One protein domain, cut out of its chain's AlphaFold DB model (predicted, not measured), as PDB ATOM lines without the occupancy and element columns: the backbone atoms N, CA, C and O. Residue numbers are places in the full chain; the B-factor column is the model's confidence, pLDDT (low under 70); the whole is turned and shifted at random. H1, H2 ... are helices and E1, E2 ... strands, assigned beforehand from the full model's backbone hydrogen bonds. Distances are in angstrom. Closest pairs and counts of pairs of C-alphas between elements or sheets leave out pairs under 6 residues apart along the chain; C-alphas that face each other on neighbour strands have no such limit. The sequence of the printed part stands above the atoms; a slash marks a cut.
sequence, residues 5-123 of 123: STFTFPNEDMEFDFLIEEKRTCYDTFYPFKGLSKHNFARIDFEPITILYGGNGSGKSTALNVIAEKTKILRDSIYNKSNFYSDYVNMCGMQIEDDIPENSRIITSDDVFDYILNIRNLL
ATOM      1  N   SER A   5     -15.051 -31.352  30.853       95.50
ATOM      2  CA  SER A   5     -15.550 -31.304  29.467       95.50
ATOM      3  C   SER A   5     -16.991 -31.775  29.344       95.50
ATOM      4  O   SER A   5     -17.798 -31.130  28.679       95.50
ATOM      5  N   THR A   6     -17.345 -32.857  30.032       97.69
ATOM      6  CA  THR A   6     -18.696 -33.421  29.975       97.69
ATOM      7  C   THR A   6     -19.170 -33.835  31.359       97.69
ATOM      8  O   THR A   6     -18.409 -34.365  32.169       97.69
ATOM      9  N   PHE A   7     -20.462 -33.649  31.617       98.25
ATOM     10  CA  PHE A   7     -21.147 -34.201  32.781       98.25
ATOM     11  C   PHE A   7     -22.418 -34.923  32.352       98.25
ATOM     12  O   PHE A   7     -23.163 -34.418  31.509       98.25
ATOM     13  N   THR A   8     -22.680 -36.089  32.936       98.38
ATOM     14  CA  THR A   8     -23.885 -36.878  32.663       98.38
ATOM     15  C   THR A   8     -24.694 -37.107  33.930       98.38
ATOM     16  O   THR A   8     -24.158 -37.501  34.966       98.38
ATOM     17  N   PHE A   9     -25.999 -36.888  33.829       98.19
ATOM     18  CA  PHE A   9     -26.988 -37.176  34.863       98.19
ATOM     19  C   PHE A   9     -27.651 -38.530  34.576       98.19
ATOM     20  O   PHE A   9     -27.705 -38.938  33.411       98.19
ATOM     21  N   PRO A  10     -28.174 -39.231  35.597       97.44
ATOM     22  CA  PRO A  10     -28.976 -40.422  35.359       97.44
ATOM     23  C   PRO A  10     -30.227 -40.066  34.542       97.44
ATOM     24  O   PRO A  10     -30.851 -39.019  34.735       97.44
ATOM     25  N   ASN A  11     -30.567 -40.935  33.593       95.81
ATOM     26  CA  ASN A  11     -31.782 -40.798  32.797       95.81
ATOM     27  C   ASN A  11     -33.001 -41.364  33.552       95.81
ATOM     28  O   ASN A  11     -32.892 -41.836  34.684       95.81
ATOM     29  N   GLU A  12     -34.177 -41.299  32.928       94.75
ATOM     30  CA  GLU A  12     -35.419 -41.738  33.564       94.75
ATOM     31  C   GLU A  12     -35.417 -43.222  33.960       94.75
ATOM     32  O   GLU A  12     -35.892 -43.533  35.056       94.75
ATOM     33  N   ASP A  13     -34.856 -44.095  33.115       95.38
ATOM     34  CA  ASP A  13     -34.786 -45.543  33.347       95.38
ATOM     35  C   ASP A  13     -33.854 -45.872  34.520       95.38
ATOM     36  O   ASP A  13     -34.249 -46.568  35.449       95.38
ATOM     37  N   MET A  14     -32.655 -45.282  34.549       95.50
ATOM     38  CA  MET A  14     -31.706 -45.456  35.657       95.50
ATOM     39  C   MET A  14     -32.306 -45.009  36.993       95.50
ATOM     40  O   MET A  14     -32.133 -45.661  38.020       95.50
ATOM     41  N   GLU A  15     -33.003 -43.869  36.993       95.50
ATOM     42  CA  GLU A  15     -33.699 -43.387  38.181       95.50
ATOM     43  C   GLU A  15     -34.874 -44.296  38.567       95.50
ATOM     44  O   GLU A  15     -35.151 -44.462  39.751       95.50
ATOM     45  N   PHE A  16     -35.587 -44.865  37.593       93.56
ATOM     46  CA  PHE A  16     -36.690 -45.792  37.841       93.56
ATOM     47  C   PHE A  16     -36.207 -47.092  38.489       93.56
ATOM     48  O   PHE A  16     -36.792 -47.507  39.490       93.56
ATOM     49  N   ASP A  17     -35.118 -47.669  37.981       94.69
ATOM     50  CA  ASP A  17     -34.510 -48.877  38.538       94.69
ATOM     51  C   ASP A  17     -34.111 -48.664  40.006       94.69
ATOM     52  O   ASP A  17     -34.506 -49.440  40.877       94.69
ATOM     53  N   PHE A  18     -33.440 -47.545  40.312       93.62
ATOM     54  CA  PHE A  18     -33.084 -47.185  41.689       93.62
ATOM     55  C   PHE A  18     -34.312 -47.090  42.609       93.62
ATOM     56  O   PHE A  18     -34.316 -47.611  43.724       93.62
ATOM     57  N   LEU A  19     -35.374 -46.425  42.145       91.31
ATOM     58  CA  LEU A  19     -36.579 -46.211  42.948       91.31
ATOM     59  C   LEU A  19     -37.371 -47.503  43.192       91.31
ATOM     60  O   LEU A  19     -38.022 -47.612  44.227       91.31
ATOM     61  N   ILE A  20     -37.327 -48.476  42.276       90.12
ATOM     62  CA  ILE A  20     -37.941 -49.797  42.484       90.12
ATOM     63  C   ILE A  20     -37.165 -50.626  43.509       90.12
ATOM     64  O   ILE A  20     -37.769 -51.373  44.286       90.12
ATOM     65  N   GLU A  21     -35.837 -50.528  43.508       89.94
ATOM     66  CA  GLU A  21     -34.995 -51.240  44.468       89.94
ATOM     67  C   GLU A  21     -35.132 -50.684  45.891       89.94
ATOM     68  O   GLU A  21     -34.938 -51.414  46.871       89.94
ATOM     69  N   GLU A  22     -35.526 -49.416  46.019       87.88
ATOM     70  CA  GLU A  22     -35.724 -48.761  47.301       87.88
ATOM     71  C   GLU A  22     -37.023 -49.203  47.998       87.88
ATOM     72  O   GLU A  22     -38.135 -48.822  47.638       87.88
ATOM     73  N   LYS A  23     -36.882 -50.002  49.062       83.44
ATOM     74  CA  LYS A  23     -38.013 -50.579  49.814       83.44
ATOM     75  C   LYS A  23     -38.436 -49.757  51.032       83.44
ATOM     76  O   LYS A  23     -39.439 -50.086  51.668       83.44
ATOM     77  N   ARG A  24     -37.670 -48.732  51.416       84.31
ATOM     78  CA  ARG A  24     -37.958 -47.892  52.586       84.31
ATOM     79  C   ARG A  24     -39.020 -46.855  52.229       84.31
ATOM     80  O   ARG A  24     -38.849 -46.057  51.316       84.31
ATOM     81  N   THR A  25     -40.101 -46.827  53.001       77.88
ATOM     82  CA  THR A  25     -41.244 -45.918  52.794       77.88
ATOM     83  C   THR A  25     -41.259 -44.719  53.746       77.88
ATOM     84  O   THR A  25     -42.191 -43.924  53.715       77.88
ATOM     85  N   CYS A  26     -40.248 -44.579  54.609       80.00
ATOM     86  CA  CYS A  26     -40.173 -43.539  55.642       80.00
ATOM     87  C   CYS A  26     -39.567 -42.211  55.162       80.00
ATOM     88  O   CYS A  26     -39.279 -41.343  55.985       80.00
ATOM     89  N   TYR A  27     -39.318 -42.067  53.861       79.25
ATOM     90  CA  TYR A  27     -38.676 -40.887  53.299       79.25
ATOM     91  C   TYR A  27     -39.689 -39.966  52.633       79.25
ATOM     92  O   TYR A  27     -40.407 -40.369  51.722       79.25
ATOM     93  N   ASP A  28     -39.677 -38.702  53.048       78.88
ATOM     94  CA  ASP A  28     -40.603 -37.681  52.547       78.88
ATOM     95  C   ASP A  28     -40.155 -37.074  51.207       78.88
ATOM     96  O   ASP A  28     -40.884 -36.308  50.575       78.88
ATOM     97  N   THR A  29     -38.930 -37.373  50.768       85.75
ATOM     98  CA  THR A  29     -38.380 -36.848  49.520       85.75
ATOM     99  C   THR A  29     -37.344 -37.776  48.903       85.75
ATOM    100  O   THR A  29     -36.511 -38.365  49.591       85.75
ATOM    101  N   PHE A  30     -37.372 -37.826  47.574       87.62
ATOM    102  CA  PHE A  30     -36.376 -38.480  46.731       87.62
ATOM    103  C   PHE A  30     -35.527 -37.458  45.970       87.62
ATOM    104  O   PHE A  30     -34.926 -37.782  44.957       87.62
ATOM    105  N   TYR A  31     -35.470 -36.198  46.413       89.50
ATOM    106  CA  TYR A  31     -34.629 -35.192  45.762       89.50
ATOM    107  C   TYR A  31     -33.167 -35.682  45.647       89.50
ATOM    108  O   TYR A  31     -32.609 -36.077  46.665       89.50
ATOM    109  N   PRO A  32     -32.504 -35.641  44.479       93.00
ATOM    110  CA  PRO A  32     -32.887 -34.920  43.265       93.00
ATOM    111  C   PRO A  32     -33.529 -35.783  42.157       93.00
ATOM    112  O   PRO A  32     -33.728 -35.271  41.052       93.00
ATOM    113  N   PHE A  33     -33.884 -37.044  42.433       93.50
ATOM    114  CA  PHE A  33     -34.556 -37.935  41.480       93.50
ATOM    115  C   PHE A  33     -35.843 -37.309  40.928       93.50
ATOM    116  O   PHE A  33     -36.518 -36.511  41.587       93.50
ATOM    117  N   LYS A  34     -36.163 -37.647  39.678       91.25
ATOM    118  CA  LYS A  34     -37.256 -37.112  38.853       91.25
ATOM    119  C   LYS A  34     -37.188 -35.600  38.608       91.25
ATOM    120  O   LYS A  34     -38.075 -35.034  37.971       91.25
ATOM    121  N   GLY A  35     -36.135 -34.924  39.074       90.75
ATOM    122  CA  GLY A  35     -35.941 -33.487  38.913       90.75
ATOM    123  C   GLY A  35     -35.441 -33.101  37.522       90.75
ATOM    124  O   GLY A  35     -36.039 -32.236  36.883       90.75
ATOM    125  N   LEU A  36     -34.348 -33.724  37.071       94.25
ATOM    126  CA  LEU A  36     -33.701 -33.443  35.779       94.25
ATOM    127  C   LEU A  36     -34.179 -34.396  34.674       94.25
ATOM    128  O   LEU A  36     -34.421 -33.959  33.548       94.25
ATOM    129  N   SER A  37     -34.388 -35.672  35.010       93.06
ATOM    130  CA  SER A  37     -34.846 -36.714  34.083       93.06
ATOM    131  C   SER A  37     -36.200 -36.400  33.443       93.06
ATOM    132  O   SER A  37     -36.359 -36.614  32.247       93.06
ATOM    133  N   LYS A  38     -37.130 -35.754  34.167       91.69
ATOM    134  CA  LYS A  38     -38.425 -35.290  33.616       91.69
ATOM    135  C   LYS A  38     -38.290 -34.315  32.435       91.69
ATOM    136  O   LYS A  38     -39.263 -34.042  31.736       91.69
ATOM    137  N   HIS A  39     -37.111 -33.719  32.265       91.19
ATOM    138  CA  HIS A  39     -36.781 -32.801  31.178       91.19
ATOM    139  C   HIS A  39     -35.831 -33.430  30.150       91.19
ATOM    140  O   HIS A  39     -35.321 -32.713  29.293       91.19
ATOM    141  N   ASN A  40     -35.565 -34.740  30.238       92.12
ATOM    142  CA  ASN A  40     -34.555 -35.448  29.446       92.12
ATOM    143  C   ASN A  40     -33.165 -34.786  29.507       92.12
ATOM    144  O   ASN A  40     -32.368 -34.878  28.574       92.12
ATOM    145  N   PHE A  41     -32.866 -34.100  30.614       94.38
ATOM    146  CA  PHE A  41     -31.606 -33.395  30.800       94.38
ATOM    147  C   PHE A  41     -30.543 -34.350  31.349       94.38
ATOM    148  O   PHE A  41     -30.290 -34.399  32.549       94.38
ATOM    149  N   ALA A  42     -29.962 -35.148  30.452       94.81
ATOM    150  CA  ALA A  42     -29.037 -36.226  30.802       94.81
ATOM    151  C   ALA A  42     -27.552 -35.873  30.604       94.81
ATOM    152  O   ALA A  42     -26.690 -36.594  31.098       94.81
ATOM    153  N   ARG A  43     -27.225 -34.793  29.883       96.56
ATOM    154  CA  ARG A  43     -25.837 -34.444  29.539       96.56
ATOM    155  C   ARG A  43     -25.633 -32.939  29.397       96.56
ATOM    156  O   ARG A  43     -26.494 -32.245  28.863       96.56
ATOM    157  N   ILE A  44     -24.466 -32.474  29.834       97.06
ATOM    158  CA  ILE A  44     -23.911 -31.152  29.536       97.06
ATOM    159  C   ILE A  44     -22.537 -31.362  28.916       97.06
ATOM    160  O   ILE A  44     -21.711 -32.071  29.489       97.06
ATOM    161  N   ASP A  45     -22.302 -30.710  27.784       96.69
ATOM    162  CA  ASP A  45     -20.968 -30.488  27.243       96.69
ATOM    163  C   ASP A  45     -20.576 -29.047  27.564       96.69
ATOM    164  O   ASP A  45     -21.327 -28.112  27.274       96.69
ATOM    165  N   PHE A  46     -19.458 -28.881  28.262       96.31
ATOM    166  CA  PHE A  46     -19.027 -27.588  28.766       96.31
ATOM    167  C   PHE A  46     -18.211 -26.836  27.730       96.31
ATOM    168  O   PHE A  46     -17.281 -27.357  27.128       96.31
ATOM    169  N   GLU A  47     -18.518 -25.553  27.646       95.06
ATOM    170  CA  GLU A  47     -17.693 -24.523  27.034       95.06
ATOM    171  C   GLU A  47     -17.047 -23.667  28.138       95.06
ATOM    172  O   GLU A  47     -17.508 -23.705  29.289       95.06
ATOM    173  N   PRO A  48     -16.031 -22.831  27.825       92.75
ATOM    174  CA  PRO A  48     -15.385 -21.962  28.815       92.75
ATOM    175  C   PRO A  48     -16.378 -21.108  29.613       92.75
ATOM    176  O   PRO A  48     -16.132 -20.781  30.771       92.75
ATOM    177  N   ILE A  49     -17.508 -20.766  28.985       95.00
ATOM    178  CA  ILE A  49     -18.680 -20.198  29.640       95.00
ATOM    179  C   ILE A  49     -19.894 -21.029  29.228       95.00
ATOM    180  O   ILE A  49     -20.287 -21.033  28.065       95.00
ATOM    181  N   THR A  50     -20.509 -21.694  30.202       95.75
ATOM    182  CA  THR A  50     -21.732 -22.481  30.012       95.75
ATOM    183  C   THR A  50     -22.856 -21.859  30.832       95.75
ATOM    184  O   THR A  50     -22.696 -21.626  32.030       95.75
ATOM    185  N   ILE A  51     -24.000 -21.576  30.202       96.06
ATOM    186  CA  ILE A  51     -25.142 -20.913  30.848       96.06
ATOM    187  C   ILE A  51     -26.338 -21.862  30.871       96.06
ATOM    188  O   ILE A  51     -26.862 -22.240  29.825       96.06
ATOM    189  N   LEU A  52     -26.820 -22.192  32.071       95.12
ATOM    190  CA  LEU A  52     -28.105 -22.863  32.255       95.12
ATOM    191  C   LEU A  52     -29.196 -21.803  32.448       95.12
ATOM    192  O   LEU A  52     -29.214 -21.104  33.461       95.12
ATOM    193  N   TYR A  53     -30.121 -21.689  31.493       94.38
ATOM    194  CA  TYR A  53     -31.221 -20.718  31.519       94.38
ATOM    195  C   TYR A  53     -32.590 -21.411  31.490       94.38
ATOM    196  O   TYR A  53     -32.773 -22.430  30.831       94.38
ATOM    197  N   GLY A  54     -33.562 -20.867  32.225       93.31
ATOM    198  CA  GLY A  54     -34.915 -21.420  32.328       93.31
ATOM    199  C   GLY A  54     -35.667 -20.919  33.561       93.31
ATOM    200  O   GLY A  54     -35.069 -20.324  34.459       93.31
ATOM    201  N   GLY A  55     -36.974 -21.183  33.635       93.19
ATOM    202  CA  GLY A  55     -37.842 -20.734  34.734       93.19
ATOM    203  C   GLY A  55     -37.547 -21.378  36.097       93.19
ATOM    204  O   GLY A  55     -36.749 -22.312  36.216       93.19
ATOM    205  N   ASN A  56     -38.185 -20.883  37.157       91.00
ATOM    206  CA  ASN A  56     -38.068 -21.479  38.493       91.00
ATOM    207  C   ASN A  56     -38.578 -22.929  38.492       91.00
ATOM    208  O   ASN A  56     -39.536 -23.258  37.801       91.00
ATOM    209  N   GLY A  57     -37.907 -23.809  39.241       88.81
ATOM    210  CA  GLY A  57     -38.261 -25.234  39.300       88.81
ATOM    211  C   GLY A  57     -37.817 -26.081  38.097       88.81
ATOM    212  O   GLY A  57     -38.083 -27.282  38.083       88.81
ATOM    213  N   SER A  58     -37.092 -25.505  37.128       91.75
ATOM    214  CA  SER A  58     -36.567 -26.232  35.956       91.75
ATOM    215  C   SER A  58     -35.323 -27.092  36.236       91.75
ATOM    216  O   SER A  58     -34.747 -27.651  35.313       91.75
ATOM    217  N   GLY A  59     -34.846 -27.144  37.485       93.81
ATOM    218  CA  GLY A  59     -33.706 -27.981  37.879       93.81
ATOM    219  C   GLY A  59     -32.311 -27.356  37.741       93.81
ATOM    220  O   GLY A  59     -31.340 -28.009  38.095       93.81
ATOM    221  N   LYS A  60     -32.174 -26.088  37.324       95.31
ATOM    222  CA  LYS A  60     -30.859 -25.412  37.178       95.31
ATOM    223  C   LYS A  60     -29.982 -25.512  38.430       95.31
ATOM    224  O   LYS A  60     -28.865 -26.009  38.363       95.31
ATOM    225  N   SER A  61     -30.509 -25.083  39.577       93.88
ATOM    226  CA  SER A  61     -29.776 -25.134  40.847       93.88
ATOM    227  C   SER A  61     -29.471 -26.572  41.266       93.88
ATOM    228  O   SER A  61     -28.413 -26.831  41.823       93.88
ATOM    229  N   THR A  62     -30.360 -27.521  40.952       95.00
ATOM    230  CA  THR A  62     -30.120 -28.953  41.182       95.00
ATOM    231  C   THR A  62     -28.927 -29.449  40.375       95.00
ATOM    232  O   THR A  62     -28.029 -30.041  40.962       95.00
ATOM    233  N   ALA A  63     -28.883 -29.166  39.070       96.44
ATOM    234  CA  ALA A  63     -27.765 -29.543  38.211       96.44
ATOM    235  C   ALA A  63     -26.441 -28.964  38.736       96.44
ATOM    236  O   ALA A  63     -25.484 -29.710  38.922       96.44
ATOM    237  N   LEU A  64     -26.413 -27.667  39.066       95.94
ATOM    238  CA  LEU A  64     -25.220 -27.007  39.610       95.94
ATOM    239  C   LEU A  64     -24.767 -27.610  40.947       95.94
ATOM    240  O   LEU A  64     -23.578 -27.861  41.122       95.94
ATOM    241  N   ASN A  65     -25.694 -27.889  41.868       95.25
ATOM    242  CA  ASN A  65     -25.362 -28.513  43.151       95.25
ATOM    243  C   ASN A  65     -24.814 -29.938  42.967       95.25
ATOM    244  O   ASN A  65     -23.852 -30.306  43.634       95.25
ATOM    245  N   VAL A  66     -25.398 -30.725  42.055       96.69
ATOM    246  CA  VAL A  66     -24.956 -32.103  41.781       96.69
ATOM    247  C   VAL A  66     -23.559 -32.109  41.161       96.69
ATOM    248  O   VAL A  66     -22.712 -32.894  41.583       96.69
ATOM    249  N   ILE A  67     -23.291 -31.207  40.211       96.88
ATOM    250  CA  ILE A  67     -21.955 -31.030  39.627       96.88
ATOM    251  C   ILE A  67     -20.953 -30.636  40.712       96.88
ATOM    252  O   ILE A  67     -19.887 -31.244  40.801       96.88
ATOM    253  N   ALA A  68     -21.288 -29.656  41.557       95.75
ATOM    254  CA  ALA A  68     -20.409 -29.202  42.631       95.75
ATOM    255  C   ALA A  68     -20.089 -30.319  43.639       95.75
ATOM    256  O   ALA A  68     -18.931 -30.507  44.001       95.75
ATOM    257  N   GLU A  69     -21.086 -31.115  44.033       95.81
ATOM    258  CA  GLU A  69     -20.878 -32.250  44.936       95.81
ATOM    259  C   GLU A  69     -20.020 -33.349  44.283       95.81
ATOM    260  O   GLU A  69     -19.097 -33.863  44.913       95.81
ATOM    261  N   LYS A  70     -20.269 -33.691  43.008       96.69
ATOM    262  CA  LYS A  70     -19.488 -34.714  42.286       96.69
ATOM    263  C   LYS A  70     -18.020 -34.310  42.134       96.69
ATOM    264  O   LYS A  70     -17.131 -35.144  42.294       96.69
ATOM    265  N   THR A  71     -17.790 -33.038  41.819       95.81
ATOM    266  CA  THR A  71     -16.455 -32.450  41.631       95.81
ATOM    267  C   THR A  71     -15.758 -32.127  42.951       95.81
ATOM    268  O   THR A  71     -14.555 -31.885  42.947       95.81
ATOM    269  N   LYS A  72     -16.482 -32.165  44.080       94.06
ATOM    270  CA  LYS A  72     -15.982 -31.865  45.432       94.06
ATOM    271  C   LYS A  72     -15.364 -30.468  45.561       94.06
ATOM    272  O   LYS A  72     -14.473 -30.260  46.383       94.06
ATOM    273  N   ILE A  73     -15.831 -29.518  44.754       95.12
ATOM    274  CA  ILE A  73     -15.396 -28.120  44.846       95.12
ATOM    275  C   ILE A  73     -15.918 -27.472  46.129       95.12
ATOM    276  O   ILE A  73     -16.920 -27.898  46.707       95.12
ATOM    277  N   LEU A  74     -15.238 -26.416  46.570       93.62
ATOM    278  CA  LEU A  74     -15.567 -25.735  47.818       93.62
ATOM    279  C   LEU A  74     -16.950 -25.072  47.757       93.62
ATOM    280  O   LEU A  74     -17.404 -24.626  46.699       93.62
ATOM    281  N   ARG A  75     -17.604 -24.982  48.916       92.12
ATOM    282  CA  ARG A  75     -18.915 -24.359  49.109       92.12
ATOM    283  C   ARG A  75     -18.988 -23.716  50.495       92.12
ATOM    284  O   ARG A  75     -18.506 -24.321  51.448       92.12
ATOM    285  N   ASP A  76     -19.628 -22.551  50.597       85.50
ATOM    286  CA  ASP A  76     -19.828 -21.849  51.875       85.50
ATOM    287  C   ASP A  76     -21.255 -22.038  52.427       85.50
ATOM    288  O   ASP A  76     -21.429 -22.432  53.579       85.50
ATOM    289  N   SER A  77     -22.282 -21.829  51.601       85.31
ATOM    290  CA  SER A  77     -23.691 -22.009  51.980       85.31
ATOM    291  C   SER A  77     -24.089 -23.471  52.197       85.31
ATOM    292  O   SER A  77     -23.597 -24.392  51.548       85.31
ATOM    293  N   ILE A  78     -25.075 -23.709  53.060       83.06
ATOM    294  CA  ILE A  78     -25.722 -25.023  53.181       83.06
ATOM    295  C   ILE A  78     -26.634 -25.243  51.964       83.06
ATOM    296  O   ILE A  78     -27.170 -24.299  51.389       83.06
ATOM    297  N   TYR A  79     -26.841 -26.497  51.566       84.19
ATOM    298  CA  TYR A  79     -27.877 -26.847  50.599       84.19
ATOM    299  C   TYR A  79     -28.610 -28.119  50.984       84.19
ATOM    300  O   TYR A  79     -28.176 -28.880  51.849       84.19
ATOM    301  N   ASN A  80     -29.741 -28.343  50.324       76.19
ATOM    302  CA  ASN A  80     -30.580 -29.491  50.602       76.19
ATOM    303  C   ASN A  80     -29.927 -30.784  50.088       76.19
ATOM    304  O   ASN A  80     -29.848 -31.007  48.877       76.19
ATOM    305  N   LYS A  81     -29.490 -31.634  51.019       79.00
ATOM    306  CA  LYS A  81     -29.144 -33.031  50.762       79.00
ATOM    307  C   LYS A  81     -30.261 -33.896  51.335       79.00
ATOM    308  O   LYS A  81     -30.489 -33.890  52.542       79.00
ATOM    309  N   SER A  82     -30.954 -34.632  50.472       84.31
ATOM    310  CA  SER A  82     -31.812 -35.723  50.933       84.31
ATOM    311  C   SER A  82     -30.966 -36.958  51.254       84.31
ATOM    312  O   SER A  82     -29.786 -37.028  50.901       84.31
ATOM    313  N   ASN A  83     -31.599 -37.973  51.838       86.81
ATOM    314  CA  ASN A  83     -30.958 -39.258  52.118       86.81
ATOM    315  C   ASN A  83     -30.416 -39.961  50.864       86.81
ATOM    316  O   ASN A  83     -29.467 -40.725  50.980       86.81
ATOM    317  N   PHE A  84     -30.976 -39.669  49.687       91.25
ATOM    318  CA  PHE A  84     -30.600 -40.286  48.411       91.25
ATOM    319  C   PHE A  84     -29.721 -39.390  47.538       91.25
ATOM    320  O   PHE A  84     -29.404 -39.726  46.397       91.25
ATOM    321  N   TYR A  85     -29.330 -38.218  48.045       93.12
ATOM    322  CA  TYR A  85     -28.550 -37.264  47.266       93.12
ATOM    323  C   TYR A  85     -27.196 -37.849  46.845       93.12
ATOM    324  O   TYR A  85     -26.797 -37.726  45.689       93.12
ATOM    325  N   SER A  86     -26.515 -38.533  47.766       94.06
ATOM    326  CA  SER A  86     -25.234 -39.187  47.493       94.06
ATOM    327  C   SER A  86     -25.369 -40.314  46.471       94.06
ATOM    328  O   SER A  86     -24.517 -40.434  45.595       94.06
ATOM    329  N   ASP A  87     -26.444 -41.104  46.538       95.19
ATOM    330  CA  ASP A  87     -26.710 -42.172  45.568       95.19
ATOM    331  C   ASP A  87     -26.865 -41.597  44.157       95.19
ATOM    332  O   ASP A  87     -26.197 -42.037  43.221       95.19
ATOM    333  N   TYR A  88     -27.640 -40.517  44.024       96.69
ATOM    334  CA  TYR A  88     -27.793 -39.803  42.759       96.69
ATOM    335  C   TYR A  88     -26.462 -39.272  42.210       96.69
ATOM    336  O   TYR A  88     -26.148 -39.429  41.030       96.69
ATOM    337  N   VAL A  89     -25.649 -38.644  43.066       97.25
ATOM    338  CA  VAL A  89     -24.324 -38.132  42.686       97.25
ATOM    339  C   VAL A  89     -23.403 -39.278  42.262       97.25
ATOM    340  O   VAL A  89     -22.629 -39.133  41.315       97.25
ATOM    341  N   ASN A  90     -23.495 -40.445  42.897       97.12
ATOM    342  CA  ASN A  90     -22.720 -41.621  42.504       97.12
ATOM    343  C   ASN A  90     -23.106 -42.128  41.109       97.12
ATOM    344  O   ASN A  90     -22.209 -42.492  40.350       97.12
ATOM    345  N   MET A  91     -24.388 -42.054  40.739       97.44
ATOM    346  CA  MET A  91     -24.883 -42.408  39.399       97.44
ATOM    347  C   MET A  91     -24.456 -41.421  38.300       97.44
ATOM    348  O   MET A  91     -24.479 -41.768  37.122       97.44
ATOM    349  N   CYS A  92     -24.073 -40.191  38.656       98.31
ATOM    350  CA  CYS A  92     -23.622 -39.198  37.681       98.31
ATOM    351  C   CYS A  92     -22.222 -39.523  37.139       98.31
ATOM    352  O   CYS A  92     -21.351 -40.009  37.867       98.31
ATOM    353  N   GLY A  93     -21.978 -39.180  35.877       98.06
ATOM    354  CA  GLY A  93     -20.677 -39.296  35.222       98.06
ATOM    355  C   GLY A  93     -20.037 -37.929  34.996       98.06
ATOM    356  O   GLY A  93     -20.728 -36.917  34.888       98.06
ATOM    357  N   MET A  94     -18.709 -37.896  34.911       96.94
ATOM    358  CA  MET A  94     -17.965 -36.702  34.515       96.94
ATOM    359  C   MET A  94     -16.722 -37.078  33.712       96.94
ATOM    360  O   MET A  94     -16.114 -38.118  33.967       96.94
ATOM    361  N   GLN A  95     -16.355 -36.230  32.756       96.88
ATOM    362  CA  GLN A  95     -15.111 -36.309  31.997       96.88
ATOM    363  C   GLN A  95     -14.278 -35.069  32.301       96.88
ATOM    364  O   GLN A  95     -14.761 -33.943  32.187       96.88
ATOM    365  N   ILE A  96     -13.049 -35.302  32.749       93.75
ATOM    366  CA  ILE A  96     -12.104 -34.269  33.159       93.75
ATOM    367  C   ILE A  96     -10.958 -34.279  32.146       93.75
ATOM    368  O   ILE A  96     -10.375 -35.333  31.904       93.75
ATOM    369  N   GLU A  97     -10.668 -33.123  31.556       92.44
ATOM    370  CA  GLU A  97      -9.540 -32.927  30.632       92.44
ATOM    371  C   GLU A  97      -8.259 -32.541  31.380       92.44
ATOM    372  O   GLU A  97      -7.163 -32.856  30.924       92.44
ATOM    373  N   ASP A  98      -8.395 -31.856  32.523       89.94
ATOM    374  CA  ASP A  98      -7.289 -31.453  33.397       89.94
ATOM    375  C   ASP A  98      -7.776 -31.280  34.845       89.94
ATOM    376  O   ASP A  98      -8.968 -31.060  35.083       89.94
ATOM    377  N   ASP A  99      -6.860 -31.349  35.807       91.06
ATOM    378  CA  ASP A  99      -7.156 -31.279  37.235       91.06
ATOM    379  C   ASP A  99      -7.958 -30.017  37.585       91.06
ATOM    380  O   ASP A  99      -7.594 -28.888  37.244       91.06
ATOM    381  N   ILE A 100      -9.070 -30.211  38.300       92.56
ATOM    382  CA  ILE A 100      -9.898 -29.101  38.778       92.56
ATOM    383  C   ILE A 100      -9.078 -28.311  39.814       92.56
ATOM    384  O   ILE A 100      -8.664 -28.898  40.817       92.56
ATOM    385  N   PRO A 101      -8.853 -26.996  39.622       93.88
ATOM    386  CA  PRO A 101      -8.048 -26.202  40.543       93.88
ATOM    387  C   PRO A 101      -8.569 -26.251  41.984       93.88
ATOM    388  O   PRO A 101      -9.768 -26.139  42.221       93.88
ATOM    389  N   GLU A 102      -7.666 -26.306  42.967       91.31
ATOM    390  CA  GLU A 102      -8.031 -26.410  44.394       91.31
ATOM    391  C   GLU A 102      -8.940 -25.268  44.885       91.31
ATOM    392  O   GLU A 102      -9.756 -25.447  45.787       91.31
ATOM    393  N   ASN A 103      -8.837 -24.090  44.263       93.06
ATOM    394  CA  ASN A 103      -9.641 -22.914  44.599       93.06
ATOM    395  C   ASN A 103     -10.977 -22.838  43.835       93.06
ATOM    396  O   ASN A 103     -11.668 -21.819  43.912       93.06
ATOM    397  N   SER A 104     -11.349 -23.875  43.077       94.56
ATOM    398  CA  SER A 104     -12.662 -23.961  42.437       94.56
ATOM    399  C   SER A 104     -13.781 -24.021  43.480       94.56
ATOM    400  O   SER A 104     -13.663 -24.665  44.525       94.56
ATOM    401  N   ARG A 105     -14.885 -23.320  43.198       95.44
ATOM    402  CA  ARG A 105     -15.957 -23.076  44.167       95.44
ATOM    403  C   ARG A 105     -17.313 -22.936  43.487       95.44
ATOM    404  O   ARG A 105     -17.403 -22.373  42.396       95.44
ATOM    405  N   ILE A 106     -18.367 -23.392  44.160       95.75
ATOM    406  CA  ILE A 106     -19.745 -23.008  43.836       95.75
ATOM    407  C   ILE A 106     -20.106 -21.720  44.578       95.75
ATOM    408  O   ILE A 106     -19.922 -21.622  45.788       95.75
ATOM    409  N   ILE A 107     -20.632 -20.741  43.844       94.94
ATOM    410  CA  ILE A 107     -21.138 -19.485  44.404       94.94
ATOM    411  C   ILE A 107     -22.637 -19.430  44.134       94.94
ATOM    412  O   ILE A 107     -23.084 -19.563  42.993       94.94
ATOM    413  N   THR A 108     -23.415 -19.253  45.189       93.62
ATOM    414  CA  THR A 108     -24.874 -19.208  45.164       93.62
ATOM    415  C   THR A 108     -25.390 -17.826  45.550       93.62
ATOM    416  O   THR A 108     -24.638 -16.954  45.982       93.62
ATOM    417  N   SER A 109     -26.697 -17.612  45.387       90.75
ATOM    418  CA  SER A 109     -27.345 -16.381  45.840       90.75
ATOM    419  C   SER A 109     -27.149 -16.146  47.334       90.75
ATOM    420  O   SER A 109     -26.905 -15.012  47.730       90.75
ATOM    421  N   ASP A 110     -27.222 -17.204  48.141       91.12
ATOM    422  CA  ASP A 110     -27.137 -17.114  49.600       91.12
ATOM    423  C   ASP A 110     -25.740 -16.658  50.025       91.12
ATOM    424  O   ASP A 110     -25.625 -15.744  50.833       91.12
ATOM    425  N   ASP A 111     -24.690 -17.165  49.367       92.12
ATOM    426  CA  ASP A 111     -23.308 -16.722  49.610       92.12
ATOM    427  C   ASP A 111     -23.148 -15.207  49.361       92.12
ATOM    428  O   ASP A 111     -22.485 -14.495  50.119       92.12
ATOM    429  N   VAL A 112     -23.790 -14.688  48.307       92.81
ATOM    430  CA  VAL A 112     -23.773 -13.255  47.977       92.81
ATOM    431  C   VAL A 112     -24.580 -12.440  48.991       92.81
ATOM    432  O   VAL A 112     -24.139 -11.363  49.400       92.81
ATOM    433  N   PHE A 113     -25.749 -12.928  49.412       92.19
ATOM    434  CA  PHE A 113     -26.580 -12.248  50.407       92.19
ATOM    435  C   PHE A 113     -25.901 -12.192  51.778       92.19
ATOM    436  O   PHE A 113     -25.833 -11.112  52.371       92.19
ATOM    437  N   ASP A 114     -25.341 -13.306  52.246       90.19
ATOM    438  CA  ASP A 114     -24.634 -13.396  53.525       90.19
ATOM    439  C   ASP A 114     -23.425 -12.461  53.555       90.19
ATOM    440  O   ASP A 114     -23.209 -11.735  54.529       90.19
ATOM    441  N   TYR A 115     -22.671 -12.388  52.455       91.50
ATOM    442  CA  TYR A 115     -21.562 -11.448  52.329       91.50
ATOM    443  C   TYR A 115     -22.012  -9.984  52.467       91.50
ATOM    444  O   TYR A 115     -21.400  -9.208  53.205       91.50
ATOM    445  N   ILE A 116     -23.111  -9.599  51.809       92.44
ATOM    446  CA  ILE A 116     -23.655  -8.235  51.895       92.44
ATOM    447  C   ILE A 116     -24.125  -7.914  53.322       92.44
ATOM    448  O   ILE A 116     -23.893  -6.802  53.808       92.44
ATOM    449  N   LEU A 117     -24.774  -8.862  54.004       90.81
ATOM    450  CA  LEU A 117     -25.199  -8.694  55.396       90.81
ATOM    451  C   LEU A 117     -23.999  -8.538  56.336       90.81
ATOM    452  O   LEU A 117     -24.008  -7.659  57.198       90.81
ATOM    453  N   ASN A 118     -22.940  -9.320  56.125       90.44
ATOM    454  CA  ASN A 118     -21.705  -9.218  56.898       90.44
ATOM    455  C   ASN A 118     -21.033  -7.851  56.738       90.44
ATOM    456  O   ASN A 118     -20.660  -7.249  57.741       90.44
ATOM    457  N   ILE A 119     -20.944  -7.311  55.514       91.81
ATOM    458  CA  ILE A 119     -20.412  -5.953  55.293       91.81
ATOM    459  C   ILE A 119     -21.229  -4.914  56.064       91.81
ATOM    460  O   ILE A 119     -20.660  -4.014  56.674       91.81
ATOM    461  N   ARG A 120     -22.562  -5.029  56.049       89.19
ATOM    462  CA  ARG A 120     -23.443  -4.084  56.750       89.19
ATOM    463  C   ARG A 120     -23.287  -4.120  58.265       89.19
ATOM    464  O   ARG A 120     -23.467  -3.086  58.882       89.19
ATOM    465  N   ASN A 121     -22.962  -5.271  58.845       85.62
ATOM    466  CA  ASN A 121     -22.726  -5.398  60.287       85.62
ATOM    467  C   ASN A 121     -21.349  -4.870  60.730       85.62
ATOM    468  O   ASN A 121     -21.111  -4.731  61.926       85.62
ATOM    469  N   LEU A 122     -20.435  -4.621  59.786       79.75
ATOM    470  CA  LEU A 122     -19.105  -4.053  60.040       79.75
ATOM    471  C   LEU A 122     -19.068  -2.519  59.901       79.75
ATOM    472  O   LEU A 122     -18.036  -1.918  60.201       79.75
ATOM    473  N   LEU A 123     -20.160  -1.910  59.425       58.81
ATOM    474  CA  LEU A 123     -20.371  -0.463  59.296       58.81
ATOM    475  C   LEU A 123     -21.215   0.061  60.462       58.81
ATOM    476  O   LEU A 123     -20.908   1.180  60.927       58.81
TER     477      LEU A 123
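AT A GLANCE: This is residues 5 to 123 of the 123 residues of an uncharacterized protein of Clostridium aceticum (UniProt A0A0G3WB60). A small three-stranded sheet has H2 across one face and H3 packed on H2, while H1 lies off the sheet and H4 leads away, residues 115 to 123 sticking out as an arm. The printed part has 119 residues, with named elements in the order E1 H1 E2 H2 H3 E3 H4; the sheet runs E2 E1 E3, all antiparallel. The class is mixed, helices and strands, with 53 residues, under half, in named elements. The whole is only just compact, close to loose, with a radius of gyration of the C-alphas of 16.2 A and spans of 55 by 38 by 28 A.

HOW THE PARTS SIT: Begin at E1, residues 5 to 8, the inner strand. Its antiparallel neighbour E3, residues 93 to 96, has N 93 and O 8 within hydrogen-bond range at 2.9 A. With E2, residues 43 to 45, also antiparallel, look at N 7 and O 44, 2.9 A. H1, residues 12 to 21, is near H3, residues 85 to 91. H2, residues 60 to 71, is on the sheet at a height of 10.4 A, over E3 and, with 3 C-alphas, only just over E1. H2 touches H3 with residues 66 to 70 alone, closest at the C-alphas of Lys 70 and Val 89, 5.9 A; at 71 degrees they are only just about perpendicular. E2, H2, H3 and E3 form a split strand-helix-strand unit, E1 between its two strands, with a right-handed crossover. H4, residues 109 to 121, is apart from H2. In H1, H2, H3 and H4 every O i to N i+4 pair is within hydrogen-bond range.

IN THESE COORDINATES: Find C-alpha 5 at (-15.550, -31.304, 29.467), where E1 begins. H1 runs 14.5 A, H2 16.6 A and H3 10.1 A; H4 runs 18.7 A to C-alpha 121 at (-22.726, -5.398, 60.287).

THE WHOLE: The C-alphas farthest apart, of Ile 20 and Leu 123, are 55.0 A apart. The printed part has no cut; the links H1 to E2, E2 to H2, H2 to H3 and E3 to H4 are long. Residue 123 has pLDDT under 70.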